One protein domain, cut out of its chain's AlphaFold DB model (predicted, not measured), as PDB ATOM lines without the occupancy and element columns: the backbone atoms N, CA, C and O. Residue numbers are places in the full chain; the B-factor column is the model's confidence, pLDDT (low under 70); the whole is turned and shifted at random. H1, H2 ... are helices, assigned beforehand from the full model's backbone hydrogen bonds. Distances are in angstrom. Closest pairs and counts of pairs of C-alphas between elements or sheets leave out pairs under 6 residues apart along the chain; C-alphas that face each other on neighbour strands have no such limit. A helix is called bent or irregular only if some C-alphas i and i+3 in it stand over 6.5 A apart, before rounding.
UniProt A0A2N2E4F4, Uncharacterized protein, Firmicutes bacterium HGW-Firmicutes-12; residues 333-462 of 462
ATOM      1  N   LEU A 333     -80.977 144.358   7.183       84.12
ATOM      2  CA  LEU A 333     -81.181 145.571   7.982       84.12
ATOM      3  C   LEU A 333     -81.954 145.286   9.282       84.12
ATOM      4  O   LEU A 333     -83.034 144.675   9.285       84.12
ATOM      5  N   THR A 334     -81.455 145.813  10.400       88.56
ATOM      6  CA  THR A 334     -82.225 145.915  11.650       88.56
ATOM      7  C   THR A 334     -83.458 146.823  11.468       88.56
ATOM      8  O   THR A 334     -83.552 147.559  10.484       88.56
ATOM      9  N   PRO A 335     -84.449 146.807  12.386       88.94
ATOM     10  CA  PRO A 335     -85.595 147.720  12.300       88.94
ATOM     11  C   PRO A 335     -85.192 149.201  12.278       88.94
ATOM     12  O   PRO A 335     -85.824 149.997  11.590       88.94
ATOM     13  N   GLU A 336     -84.131 149.544  13.009       87.62
ATOM     14  CA  GLU A 336     -83.612 150.905  13.164       87.62
ATOM     15  C   GLU A 336     -82.874 151.368  11.897       87.62
ATOM     16  O   GLU A 336     -83.152 152.452  11.387       87.62
ATOM     17  N   GLU A 337     -82.022 150.514  11.319       85.00
ATOM     18  CA  GLU A 337     -81.374 150.781  10.028       85.00
ATOM     19  C   GLU A 337     -82.391 150.847   8.883       85.00
ATOM     20  O   GLU A 337     -82.293 151.728   8.038       85.00
ATOM     21  N   LEU A 338     -83.407 149.976   8.867       87.69
ATOM     22  CA  LEU A 338     -84.456 149.994   7.840       87.69
ATOM     23  C   LEU A 338     -85.267 151.300   7.868       87.69
ATOM     24  O   LEU A 338     -85.589 151.836   6.809       87.69
ATOM     25  N   ALA A 339     -85.578 151.824   9.058       85.12
ATOM     26  CA  ALA A 339     -86.239 153.119   9.209       85.12
ATOM     27  C   ALA A 339     -85.327 154.288   8.788       85.12
ATOM     28  O   ALA A 339     -85.791 155.233   8.149       85.12
ATOM     29  N   ALA A 340     -84.027 154.214   9.094       83.69
ATOM     30  CA  ALA A 340     -83.048 155.214   8.671       83.69
ATOM     31  C   ALA A 340     -82.828 155.215   7.146       83.69
ATOM     32  O   ALA A 340     -82.795 156.283   6.541       83.69
ATOM     33  N   GLU A 341     -82.729 154.041   6.514       85.94
ATOM     34  CA  GLU A 341     -82.664 153.888   5.055       85.94
ATOM     35  C   GLU A 341     -83.936 154.420   4.389       85.94
ATOM     36  O   GLU A 341     -83.850 155.200   3.447       85.94
ATOM     37  N   TYR A 342     -85.119 154.075   4.909       84.75
ATOM     38  CA  TYR A 342     -86.393 154.588   4.405       84.75
ATOM     39  C   TYR A 342     -86.436 156.126   4.412       84.75
ATOM     40  O   TYR A 342     -86.745 156.744   3.393       84.75
ATOM     41  N   ALA A 343     -86.035 156.746   5.526       85.00
ATOM     42  CA  ALA A 343     -86.034 158.198   5.702       85.00
ATOM     43  C   ALA A 343     -85.014 158.958   4.824       85.00
ATOM     44  O   ALA A 343     -85.118 160.180   4.711       85.00
ATOM     45  N   LYS A 344     -84.048 158.278   4.181       83.31
ATOM     46  CA  LYS A 344     -83.161 158.897   3.171       83.31
ATOM     47  C   LYS A 344     -83.880 159.189   1.854       83.31
ATOM     48  O   LYS A 344     -83.479 160.106   1.141       83.31
ATOM     49  N   TYR A 345     -84.894 158.391   1.523       79.69
ATOM     50  CA  TYR A 345     -85.534 158.383   0.207       79.69
ATOM     51  C   TYR A 345     -86.991 158.857   0.247       79.69
ATOM     52  O   TYR A 345     -87.454 159.486  -0.701       79.69
ATOM     53  N   TYR A 346     -87.698 158.594   1.349       84.12
ATOM     54  CA  TYR A 346     -89.126 158.867   1.503       84.12
ATOM     55  C   TYR A 346     -89.366 159.766   2.713       84.12
ATOM     56  O   TYR A 346     -88.995 159.433   3.841       84.12
ATOM     57  N   ARG A 347     -90.013 160.914   2.488       87.56
ATOM     58  CA  ARG A 347     -90.419 161.836   3.559       87.56
ATOM     59  C   ARG A 347     -91.919 161.698   3.854       87.56
ATOM     60  O   ARG A 347     -92.684 161.322   2.963       87.56
ATOM     61  N   PRO A 348     -92.370 162.066   5.065       84.12
ATOM     62  CA  PRO A 348     -93.787 162.289   5.325       84.12
ATOM     63  C   PRO A 348     -94.379 163.356   4.394       84.12
ATOM     64  O   PRO A 348     -93.684 164.281   3.952       84.12
ATOM     65  N   LEU A 349     -95.684 163.251   4.149       84.94
ATOM     66  CA  LEU A 349     -96.443 164.265   3.424       84.94
ATOM     67  C   LEU A 349     -96.477 165.594   4.189       84.94
ATOM     68  O   LEU A 349     -96.709 165.636   5.400       84.94
ATOM     69  N   ALA A 350     -96.289 166.693   3.467       88.62
ATOM     70  CA  ALA A 350     -96.459 168.041   3.984       88.62
ATOM     71  C   ALA A 350     -97.950 168.389   4.144       88.62
ATOM     72  O   ALA A 350     -98.822 167.848   3.462       88.62
ATOM     73  N   ALA A 351     -98.261 169.351   5.016       87.62
ATOM     74  CA  ALA A 351     -99.644 169.754   5.291       87.62
ATOM     75  C   ALA A 351    -100.405 170.251   4.041       87.62
ATOM     76  O   ALA A 351    -101.615 170.060   3.934       87.62
ATOM     77  N   GLU A 352     -99.701 170.857   3.083       88.69
ATOM     78  CA  GLU A 352    -100.280 171.323   1.816       88.69
ATOM     79  C   GLU A 352    -100.583 170.157   0.859       88.69
ATOM     80  O   GLU A 352    -101.627 170.148   0.209       88.69
ATOM     81  N   GLU A 353     -99.742 169.122   0.851       86.94
ATOM     82  CA  GLU A 353     -99.919 167.897   0.059       86.94
ATOM     83  C   GLU A 353    -101.104 167.074   0.583       86.94
ATOM     84  O   GLU A 353    -101.973 166.661  -0.186       86.94
ATOM     85  N   ILE A 354    -101.204 166.935   1.912       88.69
ATOM     86  CA  ILE A 354    -102.359 166.349   2.610       88.69
ATOM     87  C   ILE A 354    -103.644 167.091   2.222       88.69
ATOM     88  O   ILE A 354    -104.635 166.458   1.855       88.69
ATOM     89  N   LYS A 355    -103.626 168.429   2.238       90.31
ATOM     90  CA  LYS A 355    -104.768 169.263   1.841       90.31
ATOM     91  C   LYS A 355    -105.147 169.060   0.367       90.31
ATOM     92  O   LYS A 355    -106.329 168.928   0.067       90.31
ATOM     93  N   MET A 356    -104.174 168.962  -0.544       89.19
ATOM     94  CA  MET A 356    -104.429 168.656  -1.959       89.19
ATOM     95  C   MET A 356    -105.017 167.249  -2.164       89.19
ATOM     96  O   MET A 356    -105.892 167.073  -3.012       89.19
ATOM     97  N   LEU A 357    -104.597 166.248  -1.385       89.50
ATOM     98  CA  LEU A 357    -105.190 164.905  -1.414       89.50
ATOM     99  C   LEU A 357    -106.625 164.900  -0.852       89.50
ATOM    100  O   LEU A 357    -107.508 164.279  -1.444       89.50
ATOM    101  N   GLN A 358    -106.891 165.638   0.230       92.31
ATOM    102  CA  GLN A 358    -108.247 165.831   0.762       92.31
ATOM    103  C   GLN A 358    -109.161 166.541  -0.253       92.31
ATOM    104  O   GLN A 358    -110.298 166.121  -0.453       92.31
ATOM    105  N   GLU A 359    -108.661 167.561  -0.957       92.19
ATOM    106  CA  GLU A 359    -109.391 168.268  -2.024       92.19
ATOM    107  C   GLU A 359    -109.620 167.394  -3.274       92.19
ATOM    108  O   GLU A 359    -110.647 167.536  -3.938       92.19
ATOM    109  N   LYS A 360    -108.732 166.425  -3.549       89.06
ATOM    110  CA  LYS A 360    -108.952 165.336  -4.525       89.06
ATOM    111  C   LYS A 360    -109.913 164.237  -4.028       89.06
ATOM    112  O   LYS A 360    -110.281 163.368  -4.816       89.06
ATOM    113  N   GLY A 361    -110.338 164.263  -2.761       90.56
ATOM    114  CA  GLY A 361    -111.314 163.327  -2.187       90.56
ATOM    115  C   GLY A 361    -110.740 162.061  -1.535       90.56
ATOM    116  O   GLY A 361    -111.503 161.130  -1.270       90.56
ATOM    117  N   TYR A 362    -109.433 161.999  -1.261       90.56
ATOM    118  CA  TYR A 362    -108.838 160.894  -0.497       90.56
ATOM    119  C   TYR A 362    -109.200 160.986   0.996       90.56
ATOM    120  O   TYR A 362    -109.280 162.075   1.566       90.56
ATOM    121  N   SER A 363    -109.422 159.838   1.649       91.50
ATOM    122  CA  SER A 363    -109.755 159.789   3.081       91.50
ATOM    123  C   SER A 363    -108.514 159.912   3.969       91.50
ATOM    124  O   SER A 363    -107.423 159.500   3.581       91.50
ATOM    125  N   GLU A 364    -108.685 160.397   5.201       88.81
ATOM    126  CA  GLU A 364    -107.589 160.508   6.180       88.81
ATOM    127  C   GLU A 364    -106.899 159.157   6.450       88.81
ATOM    128  O   GLU A 364    -105.682 159.108   6.568       88.81
ATOM    129  N   GLU A 365    -107.653 158.049   6.456       87.25
ATOM    130  CA  GLU A 365    -107.135 156.676   6.624       87.25
ATOM    131  C   GLU A 365    -106.402 156.124   5.381       87.25
ATOM    132  O   GLU A 365    -105.759 155.074   5.442       87.25
ATOM    133  N   THR A 366    -106.536 156.801   4.237       86.19
ATOM    134  CA  THR A 366    -105.743 156.534   3.028       86.19
ATOM    135  C   THR A 366    -104.476 157.385   3.047       86.19
ATOM    136  O   THR A 366    -103.383 156.859   2.874       86.19
ATOM    137  N   ILE A 367    -104.617 158.683   3.338       86.94
ATOM    138  CA  ILE A 367    -103.512 159.650   3.373       86.94
ATOM    139  C   ILE A 367    -102.508 159.319   4.491       86.94
ATOM    140  O   ILE A 367    -101.309 159.474   4.296       86.94
ATOM    141  N   SER A 368    -102.956 158.792   5.637       84.56
ATOM    142  CA  SER A 368    -102.067 158.380   6.737       84.56
ATOM    143  C   SER A 368    -101.182 157.164   6.433       84.56
ATOM    144  O   SER A 368    -100.329 156.820   7.249       84.56
ATOM    145  N   LYS A 369    -101.379 156.513   5.278       83.62
ATOM    146  CA  LYS A 369    -100.589 155.371   4.791       83.62
ATOM    147  C   LYS A 369     -99.763 155.721   3.548       83.62
ATOM    148  O   LYS A 369     -99.204 154.816   2.935       83.62
ATOM    149  N   MET A 370     -99.734 157.000   3.168       86.00
ATOM    150  CA  MET A 370     -99.007 157.514   2.012       86.00
ATOM    151  C   MET A 370     -97.716 158.221   2.433       86.00
ATOM    152  O   MET A 370     -97.672 158.906   3.457       86.00
ATOM    153  N   ASP A 371     -96.690 158.099   1.600       85.88
ATOM    154  CA  ASP A 371     -95.460 158.892   1.669       85.88
ATOM    155  C   ASP A 371     -95.318 159.811   0.443       85.88
ATOM    156  O   ASP A 371     -96.192 159.856  -0.430       85.88
ATOM    157  N   SER A 372     -94.235 160.593   0.383       81.00
ATOM    158  CA  SER A 372     -93.999 161.534  -0.717       81.00
ATOM    159  C   SER A 372     -94.024 160.900  -2.108       81.00
ATOM    160  O   SER A 372     -94.500 161.554  -3.031       81.00
ATOM    161  N   LEU A 373     -93.584 159.644  -2.275       83.81
ATOM    162  CA  LEU A 373     -93.614 158.991  -3.587       83.81
ATOM    163  C   LEU A 373     -95.055 158.746  -4.052       83.81
ATOM    164  O   LEU A 373     -95.349 158.977  -5.220       83.81
ATOM    165  N   ASP A 374     -95.972 158.352  -3.160       85.06
ATOM    166  CA  ASP A 374     -97.383 158.177  -3.545       85.06
ATOM    167  C   ASP A 374     -98.013 159.511  -3.964       85.06
ATOM    168  O   ASP A 374     -98.834 159.555  -4.880       85.06
ATOM    169  N   PHE A 375     -97.641 160.619  -3.311       84.12
ATOM    170  CA  PHE A 375     -98.106 161.944  -3.716       84.12
ATOM    171  C   PHE A 375     -97.530 162.355  -5.071       84.12
ATOM    172  O   PHE A 375     -98.289 162.832  -5.918       84.12
ATOM    173  N   ASP A 376     -96.234 162.149  -5.300       81.19
ATOM    174  CA  ASP A 376     -95.587 162.481  -6.568       81.19
ATOM    175  C   ASP A 376     -96.161 161.630  -7.718       81.19
ATOM    176  O   ASP A 376     -96.541 162.182  -8.751       81.19
ATOM    177  N   GLU A 377     -96.372 160.322  -7.523       80.88
ATOM    178  CA  GLU A 377     -97.062 159.450  -8.489       80.88
ATOM    179  C   GLU A 377     -98.508 159.910  -8.770       80.88
ATOM    180  O   GLU A 377     -98.913 160.005  -9.931       80.88
ATOM    181  N   LEU A 378     -99.283 160.276  -7.739       80.31
ATOM    182  CA  LEU A 378    -100.668 160.766  -7.870       80.31
ATOM    183  C   LEU A 378    -100.795 162.216  -8.383       80.31
ATOM    184  O   LEU A 378    -101.917 162.715  -8.573       80.31
ATOM    185  N   ASN A 379     -99.677 162.914  -8.585       71.88
ATOM    186  CA  ASN A 379     -99.616 164.243  -9.198       71.88
ATOM    187  C   ASN A 379     -98.818 164.271 -10.510       71.88
ATOM    188  O   ASN A 379     -98.835 165.300 -11.187       71.88
ATOM    189  N   ARG A 380     -98.160 163.169 -10.894       68.50
ATOM    190  CA  ARG A 380     -97.284 163.121 -12.064       68.50
ATOM    191  C   ARG A 380     -98.052 163.482 -13.345       68.50
ATOM    192  O   ARG A 380     -99.059 162.837 -13.655       68.50
ATOM    193  N   PRO A 381     -97.607 164.487 -14.119       54.31
ATOM    194  CA  PRO A 381     -98.258 164.829 -15.373       54.31
ATOM    195  C   PRO A 381     -98.079 163.691 -16.387       54.31
ATOM    196  O   PRO A 381     -96.971 163.211 -16.623       54.31
ATOM    197  N   LEU A 382     -99.178 163.286 -17.031       45.94
ATOM    198  CA  LEU A 382     -99.218 162.169 -17.994       45.94
ATOM    199  C   LEU A 382     -98.292 162.349 -19.217       45.94
ATOM    200  O   LEU A 382     -98.053 161.394 -19.955       45.94
ATOM    201  N   THR A 383     -97.765 163.556 -19.429       47.09
ATOM    202  CA  THR A 383     -96.875 163.926 -20.539       47.09
ATOM    203  C   THR A 383     -95.436 163.421 -20.395       47.09
ATOM    204  O   THR A 383     -94.692 163.485 -21.361       47.09
ATOM    205  N   GLU A 384     -95.027 162.867 -19.247       46.94
ATOM    206  CA  GLU A 384     -93.701 162.228 -19.091       46.94
ATOM    207  C   GLU A 384     -93.646 160.765 -19.591       46.94
ATOM    208  O   GLU A 384     -92.766 159.996 -19.205       46.94
ATOM    209  N   THR A 385     -94.599 160.344 -20.428       45.91
ATOM    210  CA  THR A 385     -94.647 158.975 -20.978       45.91
ATOM    211  C   THR A 385     -93.923 158.818 -22.320       45.91
ATOM    212  O   THR A 385     -93.588 157.694 -22.701       45.91
ATOM    213  N   GLU A 386     -93.598 159.915 -23.009       53.88
ATOM    214  CA  GLU A 386     -92.854 159.890 -24.274       53.88
ATOM    215  C   GLU A 386     -91.339 159.840 -24.030       53.88
ATOM    216  O   GLU A 386     -90.601 160.799 -24.226       53.88
ATOM    217  N   ASN A 387     -90.861 158.662 -23.611       62.59
ATOM    218  CA  ASN A 387     -89.423 158.369 -23.585       62.59
ATOM    219  C   ASN A 387     -88.812 158.261 -25.000       62.59
ATOM    220  O   ASN A 387     -87.591 158.334 -25.138       62.59
ATOM    221  N   ALA A 388     -89.644 158.020 -26.017       69.69
ATOM    222  CA  ALA A 388     -89.253 157.766 -27.401       69.69
ATOM    223  C   ALA A 388     -88.921 159.062 -28.175       69.69
ATOM    224  O   ALA A 388     -89.332 160.145 -27.756       69.69
ATOM    225  N   PRO A 389     -88.238 158.972 -29.331       79.25
ATOM    226  CA  PRO A 389     -88.082 160.114 -30.225       79.25
ATOM    227  C   PRO A 389     -89.439 160.575 -30.791       79.25
ATOM    228  O   PRO A 389     -90.264 159.716 -31.128       79.25
ATOM    229  N   PRO A 390     -89.662 161.890 -30.981       84.88
ATOM    230  CA  PRO A 390     -90.784 162.420 -31.760       84.88
ATOM    231  C   PRO A 390     -90.893 161.747 -33.134       84.88
ATOM    232  O   PRO A 390     -89.870 161.432 -33.746       84.88
ATOM    233  N   GLU A 391     -92.116 161.530 -33.636       84.69
ATOM    234  CA  GLU A 391     -92.358 160.765 -34.878       84.69
ATOM    235  C   GLU A 391     -91.535 161.281 -36.074       84.69
ATOM    236  O   GLU A 391     -91.008 160.487 -36.854       84.69
ATOM    237  N   GLU A 392     -91.350 162.600 -36.171       85.56
ATOM    238  CA  GLU A 392     -90.561 163.266 -37.217       85.56
ATOM    239  C   GLU A 392     -89.051 162.952 -37.177       85.56
ATOM    240  O   GLU A 392     -88.389 163.005 -38.212       85.56
ATOM    241  N   HIS A 393     -88.513 162.540 -36.026       86.31
ATOM    242  CA  HIS A 393     -87.109 162.141 -35.862       86.31
ATOM    243  C   HIS A 393     -86.890 160.623 -35.956       86.31
ATOM    244  O   HIS A 393     -85.781 160.179 -36.263       86.31
ATOM    245  N   GLN A 394     -87.927 159.803 -35.733       85.44
ATOM    246  CA  GLN A 394     -87.806 158.337 -35.738       85.44
ATOM    247  C   GLN A 394     -87.299 157.780 -37.079       85.44
ATOM    248  O   GLN A 394     -86.550 156.798 -37.090       85.44
ATOM    249  N   GLN A 395     -87.675 158.400 -38.204       86.56
ATOM    250  CA  GLN A 395     -87.196 157.981 -39.523       86.56
ATOM    251  C   GLN A 395     -85.695 158.258 -39.697       86.56
ATOM    252  O   GLN A 395     -84.972 157.354 -40.110       86.56
ATOM    253  N   GLU A 396     -85.205 159.449 -39.333       87.44
ATOM    254  CA  GLU A 396     -83.780 159.785 -39.471       87.44
ATOM    255  C   GLU A 396     -82.905 158.908 -38.562       87.44
ATOM    256  O   GLU A 396     -81.901 158.353 -39.009       87.44
ATOM    257  N   ILE A 397     -83.329 158.695 -37.311       85.94
ATOM    258  CA  ILE A 397     -82.667 157.794 -36.353       85.94
ATOM    259  C   ILE A 397     -82.515 156.385 -36.949       85.94
ATOM    260  O   ILE A 397     -81.440 155.786 -36.874       85.94
ATOM    261  N   PHE A 398     -83.564 155.868 -37.598       86.50
ATOM    262  CA  PHE A 398     -83.521 154.558 -38.244       86.50
ATOM    263  C   PHE A 398     -82.652 154.530 -39.512       86.50
ATOM    264  O   PHE A 398     -81.871 153.594 -39.681       86.50
ATOM    265  N   GLU A 399     -82.747 155.537 -40.384       88.06
ATOM    266  CA  GLU A 399     -81.940 155.630 -41.614       88.06
ATOM    267  C   GLU A 399     -80.440 155.783 -41.322       88.06
ATOM    268  O   GLU A 399     -79.604 155.271 -42.067       88.06
ATOM    269  N   ARG A 400     -80.094 156.403 -40.189       84.31
ATOM    270  CA  ARG A 400     -78.723 156.511 -39.673       84.31
ATOM    271  C   ARG A 400     -78.212 155.246 -38.988       84.31
ATOM    272  O   ARG A 400     -77.024 155.185 -38.678       84.31
ATOM    273  N   GLY A 401     -79.068 154.253 -38.743       85.50
ATOM    274  CA  GLY A 401     -78.703 153.012 -38.056       85.50
ATOM    275  C   GLY A 401     -78.486 153.156 -36.545       85.50
ATOM    276  O   GLY A 401     -77.794 152.324 -35.961       85.50
ATOM    277  N   LEU A 402     -79.052 154.191 -35.916       87.31
ATOM    278  CA  LEU A 402     -78.990 154.396 -34.465       87.31
ATOM    279  C   LEU A 402     -79.949 153.434 -33.714       87.31
ATOM    280  O   LEU A 402     -80.868 152.872 -34.325       87.31
ATOM    281  N   PRO A 403     -79.761 153.212 -32.395       86.06
ATOM    282  CA  PRO A 403     -80.592 152.302 -31.605       86.06
ATOM    283  C   PRO A 403     -82.064 152.720 -31.593       86.06
ATOM    284  O   PRO A 403     -82.389 153.892 -31.424       86.06
ATOM    285  N   LYS A 404     -82.981 151.756 -31.734       79.44
ATOM    286  CA  LYS A 404     -84.433 152.034 -31.764       79.44
ATOM    287  C   LYS A 404     -85.030 152.390 -30.401       79.44
ATOM    288  O   LYS A 404     -86.147 152.889 -30.349       79.44
ATOM    289  N   ASP A 405     -84.304 152.111 -29.327       81.00
ATOM    290  CA  ASP A 405     -84.626 152.457 -27.945       81.00
ATOM    291  C   ASP A 405     -83.768 153.622 -27.415       81.00
ATOM    292  O   ASP A 405     -83.696 153.837 -26.203       81.00
ATOM    293  N   ILE A 406     -83.134 154.394 -28.312       81.88
ATOM    294  CA  ILE A 406     -82.557 155.693 -27.958       81.88
ATOM    295  C   ILE A 406     -83.663 156.588 -27.384       81.88
ATOM    296  O   ILE A 406     -84.735 156.735 -27.975       81.88
ATOM    297  N   ASN A 407     -83.419 157.138 -26.197       80.25
ATOM    298  CA  ASN A 407     -84.439 157.817 -25.408       80.25
ATOM    299  C   ASN A 407     -84.091 159.293 -25.162       80.25
ATOM    300  O   ASN A 407     -82.968 159.741 -25.408       80.25
ATOM    301  N   TRP A 408     -85.068 160.044 -24.652       78.75
ATOM    302  CA  TRP A 408     -84.943 161.481 -24.390       78.75
ATOM    303  C   TRP A 408     -83.747 161.877 -23.514       78.75
ATOM    304  O   TRP A 408     -83.307 163.018 -23.610       78.75
ATOM    305  N   ARG A 409     -83.204 160.985 -22.671       73.44
ATOM    306  CA  ARG A 409     -82.030 161.289 -21.838       73.44
ATOM    307  C   ARG A 409     -80.783 161.458 -22.692       73.44
ATOM    308  O   ARG A 409     -80.032 162.392 -22.458       73.44
ATOM    309  N   VAL A 410     -80.610 160.633 -23.727       76.06
ATOM    310  CA  VAL A 410     -79.508 160.796 -24.689       76.06
ATOM    311  C   VAL A 410     -79.646 162.140 -25.408       76.06
ATOM    312  O   VAL A 410     -78.697 162.914 -25.440       76.06
ATOM    313  N   ALA A 411     -80.847 162.472 -25.893       75.12
ATOM    314  CA  ALA A 411     -81.120 163.763 -26.533       75.12
ATOM    315  C   ALA A 411     -80.950 164.969 -25.584       75.12
ATOM    316  O   ALA A 411     -80.531 166.043 -26.016       75.12
ATOM    317  N   LYS A 412     -81.231 164.803 -24.286       72.19
ATOM    318  CA  LYS A 412     -81.088 165.841 -23.255       72.19
ATOM    319  C   LYS A 412     -79.637 166.284 -23.069       72.19
ATOM    320  O   LYS A 412     -79.406 167.481 -22.919       72.19
ATOM    321  N   GLU A 413     -78.672 165.367 -23.142       73.31
ATOM    322  CA  GLU A 413     -77.243 165.711 -23.057       73.31
ATOM    323  C   GLU A 413     -76.742 166.471 -24.307       73.31
ATOM    324  O   GLU A 413     -75.733 167.169 -24.247       73.31
ATOM    325  N   PHE A 414     -77.498 166.433 -25.412       70.25
ATOM    326  CA  PHE A 414     -77.332 167.317 -26.578       70.25
ATOM    327  C   PHE A 414     -78.294 168.529 -26.570       70.25
ATOM    328  O   PHE A 414     -78.354 169.285 -27.538       70.25
ATOM    329  N   TYR A 415     -79.044 168.757 -25.487       75.31
ATOM    330  CA  TYR A 415     -80.064 169.809 -25.336       75.31
ATOM    331  C   TYR A 415     -81.265 169.745 -26.305       75.31
ATOM    332  O   TYR A 415     -81.983 170.735 -26.438       75.31
ATOM    333  N   GLY A 416     -81.513 168.617 -26.976       74.44
ATOM    334  CA  GLY A 416     -82.637 168.453 -27.908       74.44
ATOM    335  C   GLY A 416     -82.436 167.313 -28.907       74.44
ATOM    336  O   GLY A 416     -81.315 166.844 -29.117       74.44
ATOM    337  N   TRP A 417     -83.520 166.870 -29.547       80.56
ATOM    338  CA  TRP A 417     -83.464 165.808 -30.560       80.56
ATOM    339  C   TRP A 417     -82.846 166.314 -31.868       80.56
ATOM    340  O   TRP A 417     -82.017 165.630 -32.467       80.56
ATOM    341  N   GLU A 418     -83.179 167.541 -32.261       82.44
ATOM    342  CA  GLU A 418     -82.633 168.241 -33.426       82.44
ATOM    343  C   GLU A 418     -81.121 168.445 -33.277       82.44
ATOM    344  O   GLU A 418     -80.352 168.198 -34.205       82.44
ATOM    345  N   ASN A 419     -80.687 168.839 -32.075       71.94
ATOM    346  CA  ASN A 419     -79.275 168.999 -31.746       71.94
ATOM    347  C   ASN A 419     -78.547 167.653 -31.737       71.94
ATOM    348  O   ASN A 419     -77.484 167.558 -32.337       71.94
ATOM    349  N   MET A 420     -79.107 166.609 -31.110       82.75
ATOM    350  CA  MET A 420     -78.529 165.259 -31.133       82.75
ATOM    351  C   MET A 420     -78.268 164.801 -32.573       82.75
ATOM    352  O   MET A 420     -77.188 164.300 -32.877       82.75
ATOM    353  N   LEU A 421     -79.221 165.035 -33.479       83.12
ATOM    354  CA  LEU A 421     -79.093 164.691 -34.894       83.12
ATOM    355  C   LEU A 421     -78.099 165.590 -35.663       83.12
ATOM    356  O   LEU A 421     -77.630 165.194 -36.729       83.12
ATOM    357  N   ALA A 422     -77.654 166.725 -35.121       79.19
ATOM    358  CA  ALA A 422     -76.541 167.483 -35.701       79.19
ATOM    359  C   ALA A 422     -75.153 166.842 -35.451       79.19
ATOM    360  O   ALA A 422     -74.199 167.168 -36.160       79.19
ATOM    361  N   TYR A 423     -75.019 165.931 -34.477       70.75
ATOM    362  CA  TYR A 423     -73.754 165.250 -34.156       70.75
ATOM    363  C   TYR A 423     -73.524 163.979 -34.990       70.75
ATOM    364  O   TYR A 423     -74.429 163.447 -35.638       70.75
ATOM    365  N   THR A 424     -72.285 163.470 -34.980       77.38
ATOM    366  CA  THR A 424     -71.936 162.213 -35.662       77.38
ATOM    367  C   THR A 424     -72.506 161.002 -34.921       77.38
ATOM    368  O   THR A 424     -72.763 161.049 -33.716       77.38
ATOM    369  N   ASN A 425     -72.691 159.888 -35.632       81.00
ATOM    370  CA  ASN A 425     -73.230 158.667 -35.034       81.00
ATOM    371  C   ASN A 425     -72.352 158.134 -33.891       81.00
ATOM    372  O   ASN A 425     -72.886 157.608 -32.923       81.00
ATOM    373  N   GLU A 426     -71.030 158.291 -33.972       72.69
ATOM    374  CA  GLU A 426     -70.081 157.856 -32.943       72.69
ATOM    375  C   GLU A 426     -70.291 158.614 -31.624       72.69
ATOM    376  O   GLU A 426     -70.298 157.999 -30.560       72.69
ATOM    377  N   ALA A 427     -70.527 159.931 -31.687       67.31
ATOM    378  CA  ALA A 427     -70.805 160.750 -30.508       67.31
ATOM    379  C   ALA A 427     -72.160 160.394 -29.868       67.31
ATOM    380  O   ALA A 427     -72.257 160.273 -28.646       67.31
ATOM    381  N   ILE A 428     -73.193 160.174 -30.691       77.19
ATOM    382  CA  ILE A 428     -74.522 159.753 -30.221       77.19
ATOM    383  C   ILE A 428     -74.454 158.351 -29.594       77.19
ATOM    384  O   ILE A 428     -75.052 158.126 -28.543       77.19
ATOM    385  N   MET A 429     -73.705 157.421 -30.196       81.38
ATOM    386  CA  MET A 429     -73.517 156.062 -29.675       81.38
ATOM    387  C   MET A 429     -72.758 156.045 -28.348       81.38
ATOM    388  O   MET A 429     -73.221 155.399 -27.414       81.38
ATOM    389  N   ALA A 430     -71.655 156.789 -28.228       70.25
ATOM    390  CA  ALA A 430     -70.908 156.884 -26.973       70.25
ATOM    391  C   ALA A 430     -71.770 157.465 -25.836       70.25
ATOM    392  O   ALA A 430     -71.736 156.962 -24.713       70.25
ATOM    393  N   MET A 431     -72.596 158.477 -26.132       75.88
ATOM    394  CA  MET A 431     -73.543 159.031 -25.159       75.88
ATOM    395  C   MET A 431     -74.658 158.032 -24.809       75.88
ATOM    396  O   MET A 431     -75.003 157.884 -23.641       75.88
ATOM    397  N   TYR A 432     -75.195 157.305 -25.792       81.81
ATOM    398  CA  TYR A 432     -76.178 156.242 -25.566       81.81
ATOM    399  C   TYR A 432     -75.616 155.119 -24.676       81.81
ATOM    400  O   TYR A 432     -76.294 154.695 -23.744       81.81
ATOM    401  N   GLU A 433     -74.379 154.673 -24.903       78.44
ATOM    402  CA  GLU A 433     -73.724 153.638 -24.093       78.44
ATOM    403  C   GLU A 433     -73.477 154.121 -22.651       78.44
ATOM    404  O   GLU A 433     -73.884 153.441 -21.707       78.44
ATOM    405  N   ALA A 434     -72.954 155.338 -22.463       68.62
ATOM    406  CA  ALA A 434     -72.781 155.943 -21.137       68.62
ATOM    407  C   ALA A 434     -74.116 156.143 -20.385       68.62
ATOM    408  O   ALA A 434     -74.205 155.903 -19.175       68.62
ATOM    409  N   VAL A 435     -75.181 156.532 -21.099       73.06
ATOM    410  CA  VAL A 435     -76.541 156.617 -20.545       73.06
ATOM    411  C   VAL A 435     -77.066 155.230 -20.166       73.06
ATOM    412  O   VAL A 435     -77.652 155.112 -19.096       73.06
ATOM    413  N   LYS A 436     -76.815 154.171 -20.949       75.12
ATOM    414  CA  LYS A 436     -77.218 152.792 -20.604       75.12
ATOM    415  C   LYS A 436     -76.501 152.246 -19.370       75.12
ATOM    416  O   LYS A 436     -77.147 151.621 -18.530       75.12
ATOM    417  N   GLU A 437     -75.200 152.487 -19.221       69.75
ATOM    418  CA  GLU A 437     -74.464 152.092 -18.009       69.75
ATOM    419  C   GLU A 437     -74.986 152.841 -16.775       69.75
ATOM    420  O   GLU A 437     -75.222 152.242 -15.723       69.75
ATOM    421  N   THR A 438     -75.266 154.135 -16.935       67.88
ATOM    422  CA  THR A 438     -75.848 154.993 -15.897       67.88
ATOM    423  C   THR A 438     -77.288 154.583 -15.548       67.88
ATOM    424  O   THR A 438     -77.649 154.530 -14.372       67.88
ATOM    425  N   GLU A 439     -78.112 154.217 -16.534       67.50
ATOM    426  CA  GLU A 439     -79.447 153.633 -16.338       67.50
ATOM    427  C   GLU A 439     -79.362 152.316 -15.557       67.50
ATOM    428  O   GLU A 439     -80.062 152.166 -14.560       67.50
ATOM    429  N   ALA A 440     -78.439 151.414 -15.904       67.25
ATOM    430  CA  ALA A 440     -78.239 150.146 -15.198       67.25
ATOM    431  C   ALA A 440     -77.701 150.297 -13.756       67.25
ATOM    432  O   ALA A 440     -77.747 149.337 -12.975       67.25
ATOM    433  N   LEU A 441     -77.177 151.471 -13.384       65.25
ATOM    434  CA  LEU A 441     -76.876 151.840 -11.997       65.25
ATOM    435  C   LEU A 441     -78.114 152.419 -11.297       65.25
ATOM    436  O   LEU A 441     -78.455 151.965 -10.203       65.25
ATOM    437  N   PHE A 442     -78.833 153.343 -11.944       67.88
ATOM    438  CA  PHE A 442     -80.086 153.896 -11.419       67.88
ATOM    439  C   PHE A 442     -81.160 152.823 -11.191       67.88
ATOM    440  O   PHE A 442     -81.820 152.862 -10.161       67.88
ATOM    441  N   GLU A 443     -81.314 151.839 -12.080       70.25
ATOM    442  CA  GLU A 443     -82.278 150.739 -11.920       70.25
ATOM    443  C   GLU A 443     -81.991 149.878 -10.679       70.25
ATOM    444  O   GLU A 443     -82.922 149.448  -9.999       70.25
ATOM    445  N   LYS A 444     -80.714 149.649 -10.341       70.25
ATOM    446  CA  LYS A 444     -80.315 148.881  -9.145       70.25
ATOM    447  C   LYS A 444     -80.564 149.661  -7.858       70.25
ATOM    448  O   LYS A 444     -81.029 149.086  -6.875       70.25
ATOM    449  N   GLU A 445     -80.248 150.953  -7.869       75.62
ATOM    450  CA  GLU A 445     -80.505 151.867  -6.754       75.62
ATOM    451  C   GLU A 445     -82.016 152.054  -6.537       75.62
ATOM    452  O   GLU A 445     -82.496 151.944  -5.412       75.62
ATOM    453  N   GLU A 446     -82.800 152.227  -7.602       79.06
ATOM    454  CA  GLU A 446     -84.257 152.361  -7.519       79.06
ATOM    455  C   GLU A 446     -84.930 151.054  -7.071       79.06
ATOM    456  O   GLU A 446     -85.795 151.069  -6.193       79.06
ATOM    457  N   ALA A 447     -84.475 149.897  -7.565       79.69
ATOM    458  CA  ALA A 447     -84.919 148.600  -7.054       79.69
ATOM    459  C   ALA A 447     -84.631 148.445  -5.550       79.69
ATOM    460  O   ALA A 447     -85.480 147.933  -4.815       79.69
ATOM    461  N   TYR A 448     -83.473 148.918  -5.072       81.00
ATOM    462  CA  TYR A 448     -83.131 148.929  -3.649       81.00
ATOM    463  C   TYR A 448     -84.057 149.845  -2.835       81.00
ATOM    464  O   TYR A 448     -84.623 149.395  -1.837       81.00
ATOM    465  N   ARG A 449     -84.311 151.076  -3.294       84.56
ATOM    466  CA  ARG A 449     -85.247 152.024  -2.656       84.56
ATOM    467  C   ARG A 449     -86.658 151.454  -2.542       84.56
ATOM    468  O   ARG A 449     -87.228 151.419  -1.450       84.56
ATOM    469  N   LEU A 450     -87.190 150.909  -3.636       85.38
ATOM    470  CA  LEU A 450     -88.514 150.281  -3.669       85.38
ATOM    471  C   LEU A 450     -88.588 149.021  -2.787       85.38
ATOM    472  O   LEU A 450     -89.632 148.745  -2.189       85.38
ATOM    473  N   ALA A 451     -87.493 148.268  -2.646       85.06
ATOM    474  CA  ALA A 451     -87.416 147.141  -1.718       85.06
ATOM    475  C   ALA A 451     -87.386 147.590  -0.246       85.06
ATOM    476  O   ALA A 451     -88.126 147.021   0.561       85.06
ATOM    477  N   VAL A 452     -86.618 148.636   0.095       85.62
ATOM    478  CA  VAL A 452     -86.631 149.289   1.420       85.62
ATOM    479  C   VAL A 452     -88.045 149.772   1.755       85.62
ATOM    480  O   VAL A 452     -88.588 149.381   2.791       85.62
ATOM    481  N   ARG A 453     -88.691 150.515   0.842       87.00
ATOM    482  CA  ARG A 453     -90.085 150.985   0.960       87.00
ATOM    483  C   ARG A 453     -91.040 149.841   1.295       87.00
ATOM    484  O   ARG A 453     -91.767 149.882   2.287       87.00
ATOM    485  N   LYS A 454     -90.997 148.778   0.491       87.62
ATOM    486  CA  LYS A 454     -91.856 147.593   0.619       87.62
ATOM    487  C   LYS A 454     -91.608 146.803   1.906       87.62
ATOM    488  O   LYS A 454     -92.554 146.239   2.455       87.62
ATOM    489  N   ALA A 455     -90.368 146.740   2.389       86.38
ATOM    490  CA  ALA A 455     -90.030 146.084   3.648       86.38
ATOM    491  C   ALA A 455     -90.476 146.905   4.868       86.38
ATOM    492  O   ALA A 455     -91.011 146.330   5.817       86.38
ATOM    493  N   TYR A 456     -90.305 148.231   4.820       86.75
ATOM    494  CA  TYR A 456     -90.708 149.153   5.881       86.75
ATOM    495  C   TYR A 456     -92.237 149.225   6.025       86.75
ATOM    496  O   TYR A 456     -92.771 148.865   7.074       86.75
ATOM    497  N   LEU A 457     -92.963 149.555   4.950       83.44
ATOM    498  CA  LEU A 457     -94.428 149.679   4.981       83.44
ATOM    499  C   LEU A 457     -95.123 148.361   5.353       83.44
ATOM    500  O   LEU A 457     -96.117 148.361   6.074       83.44
ATOM    501  N   LYS A 458     -94.575 147.207   4.943       83.06
ATOM    502  CA  LYS A 458     -95.086 145.901   5.386       83.06
ATOM    503  C   LYS A 458     -94.981 145.720   6.908       83.06
ATOM    504  O   LYS A 458     -95.816 145.020   7.474       83.06
ATOM    505  N   ARG A 459     -93.974 146.311   7.558       75.00
ATOM    506  CA  ARG A 459     -93.755 146.248   9.013       75.00
ATOM    507  C   ARG A 459     -94.725 147.149   9.780       75.00
ATOM    508  O   ARG A 459     -95.283 146.687  10.761       75.00
ATOM    509  N   GLU A 460     -94.964 148.369   9.302       67.00
ATOM    510  CA  GLU A 460     -95.907 149.330   9.913       67.00
ATOM    511  C   GLU A 460     -97.389 148.910   9.771       67.00
ATOM    512  O   GLU A 460     -98.248 149.369  10.520       67.00
ATOM    513  N   ILE A 461     -97.707 148.033   8.809       57.72
ATOM    514  CA  ILE A 461     -99.079 147.582   8.496       57.72
ATOM    515  C   ILE A 461     -99.414 146.195   9.113       57.72
ATOM    516  O   ILE A 461    -100.559 145.750   9.011       57.72
ATOM    517  N   SER A 462     -98.450 145.502   9.747       49.50
ATOM    518  CA  SER A 462     -98.606 144.125  10.286       49.50
ATOM    519  C   SER A 462     -98.819 144.052  11.800       49.50
ATOM    520  O   SER A 462     -99.758 143.327  12.199       49.50
TER     521      SER A 462
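What this domain is: This is residues 333 to 462 of the 462 residues of an uncharacterized protein of Firmicutes bacterium HGW-Firmicutes-12 (UniProt A0A2N2E4F4). A long helix, H9, makes one side of a flat, open frame, and the chain before it makes the rest: H1 crosses H9 near its far end, H2, H3 and H4 form a loose group away from H9 below that crossing, and a thin stretch with H5 leads along the frame to a second group, H6, H7 and H8, where H9 begins. The space between H9 and the stretch through H5 is hollow. The printed part has 130 residues with nine named helices, H1 to H9 in order along the chain, and no named strand; the class is all helix. The whole is loose, with a radius of gyration of the C-alphas of 20.2 A, and spans 55 by 38 by 20 A.

How they stand to each other: H1, residues 335 to 345, touches H9, residues 425 to 460, with residues 449 to 456 of H9 alone; their closest C-alphas, of Tyr 342 and Val 452, are 6.1 A apart, at a steep tilt of 42 degrees, opposite ways. H2, residues 351 to 359, only just touches H3, residues 364 to 367, with 3 pairs of C-alphas within 8 A, the closest those of Ile 354 and Ile 367 at 6.8 A. H4, residues 372 to 377, is close to H2 but not clearly touching, the closest C-alphas being those of Glu 353 and Phe 375 at 7.3 A. H5, residues 382 to 385, touches no helix. H6, residues 391 to 399, only just touches H8, residues 417 to 422, with 3 pairs of C-alphas within 8 A, the closest those of His 393 and Trp 417 at 7.4 A. H7, residues 408 to 413, touches H8 only at the corner, the C-alphas of Ala 411 and Trp 417 being closest at 5.1 A. H7 also touches residues 428 to 435 of H9 alone, with Val 410 and Tyr 432 closest at 5.7 A between C-alphas, at a steep tilt of 62 degrees. Every O i to N i+4 pair is within hydrogen-bond range in H2, H4, H7 and H8, against 6 of 7 in H1, 3 of 5 in H6 and 31 of 32 in H9; H3 and H5 are too short for such a pair.

Where its parts are: H1 begins at C-alpha 335, (-85.595, 147.720, 12.300), and is 16.1 A long; H2 is 12.3 A. H6, 13.4 A, is only just irregular, with C-alphas 392 and 395 6.7 A apart. H9 runs 51.2 A from C-alpha 425, (-73.230, 158.667, -35.034), to C-alpha 460, (-95.907, 149.330, 9.913).

The domain as a whole: The C-alphas of Thr 424 and Ser 462, the chain's last residue, are the two farthest apart, at 56.1 A. The printed part has no cut and no long link. Mean pLDDT of the printed part is 79.3; residues 380 to 388, 427, 434, 437 to 442 and 460 to 462 are under 70.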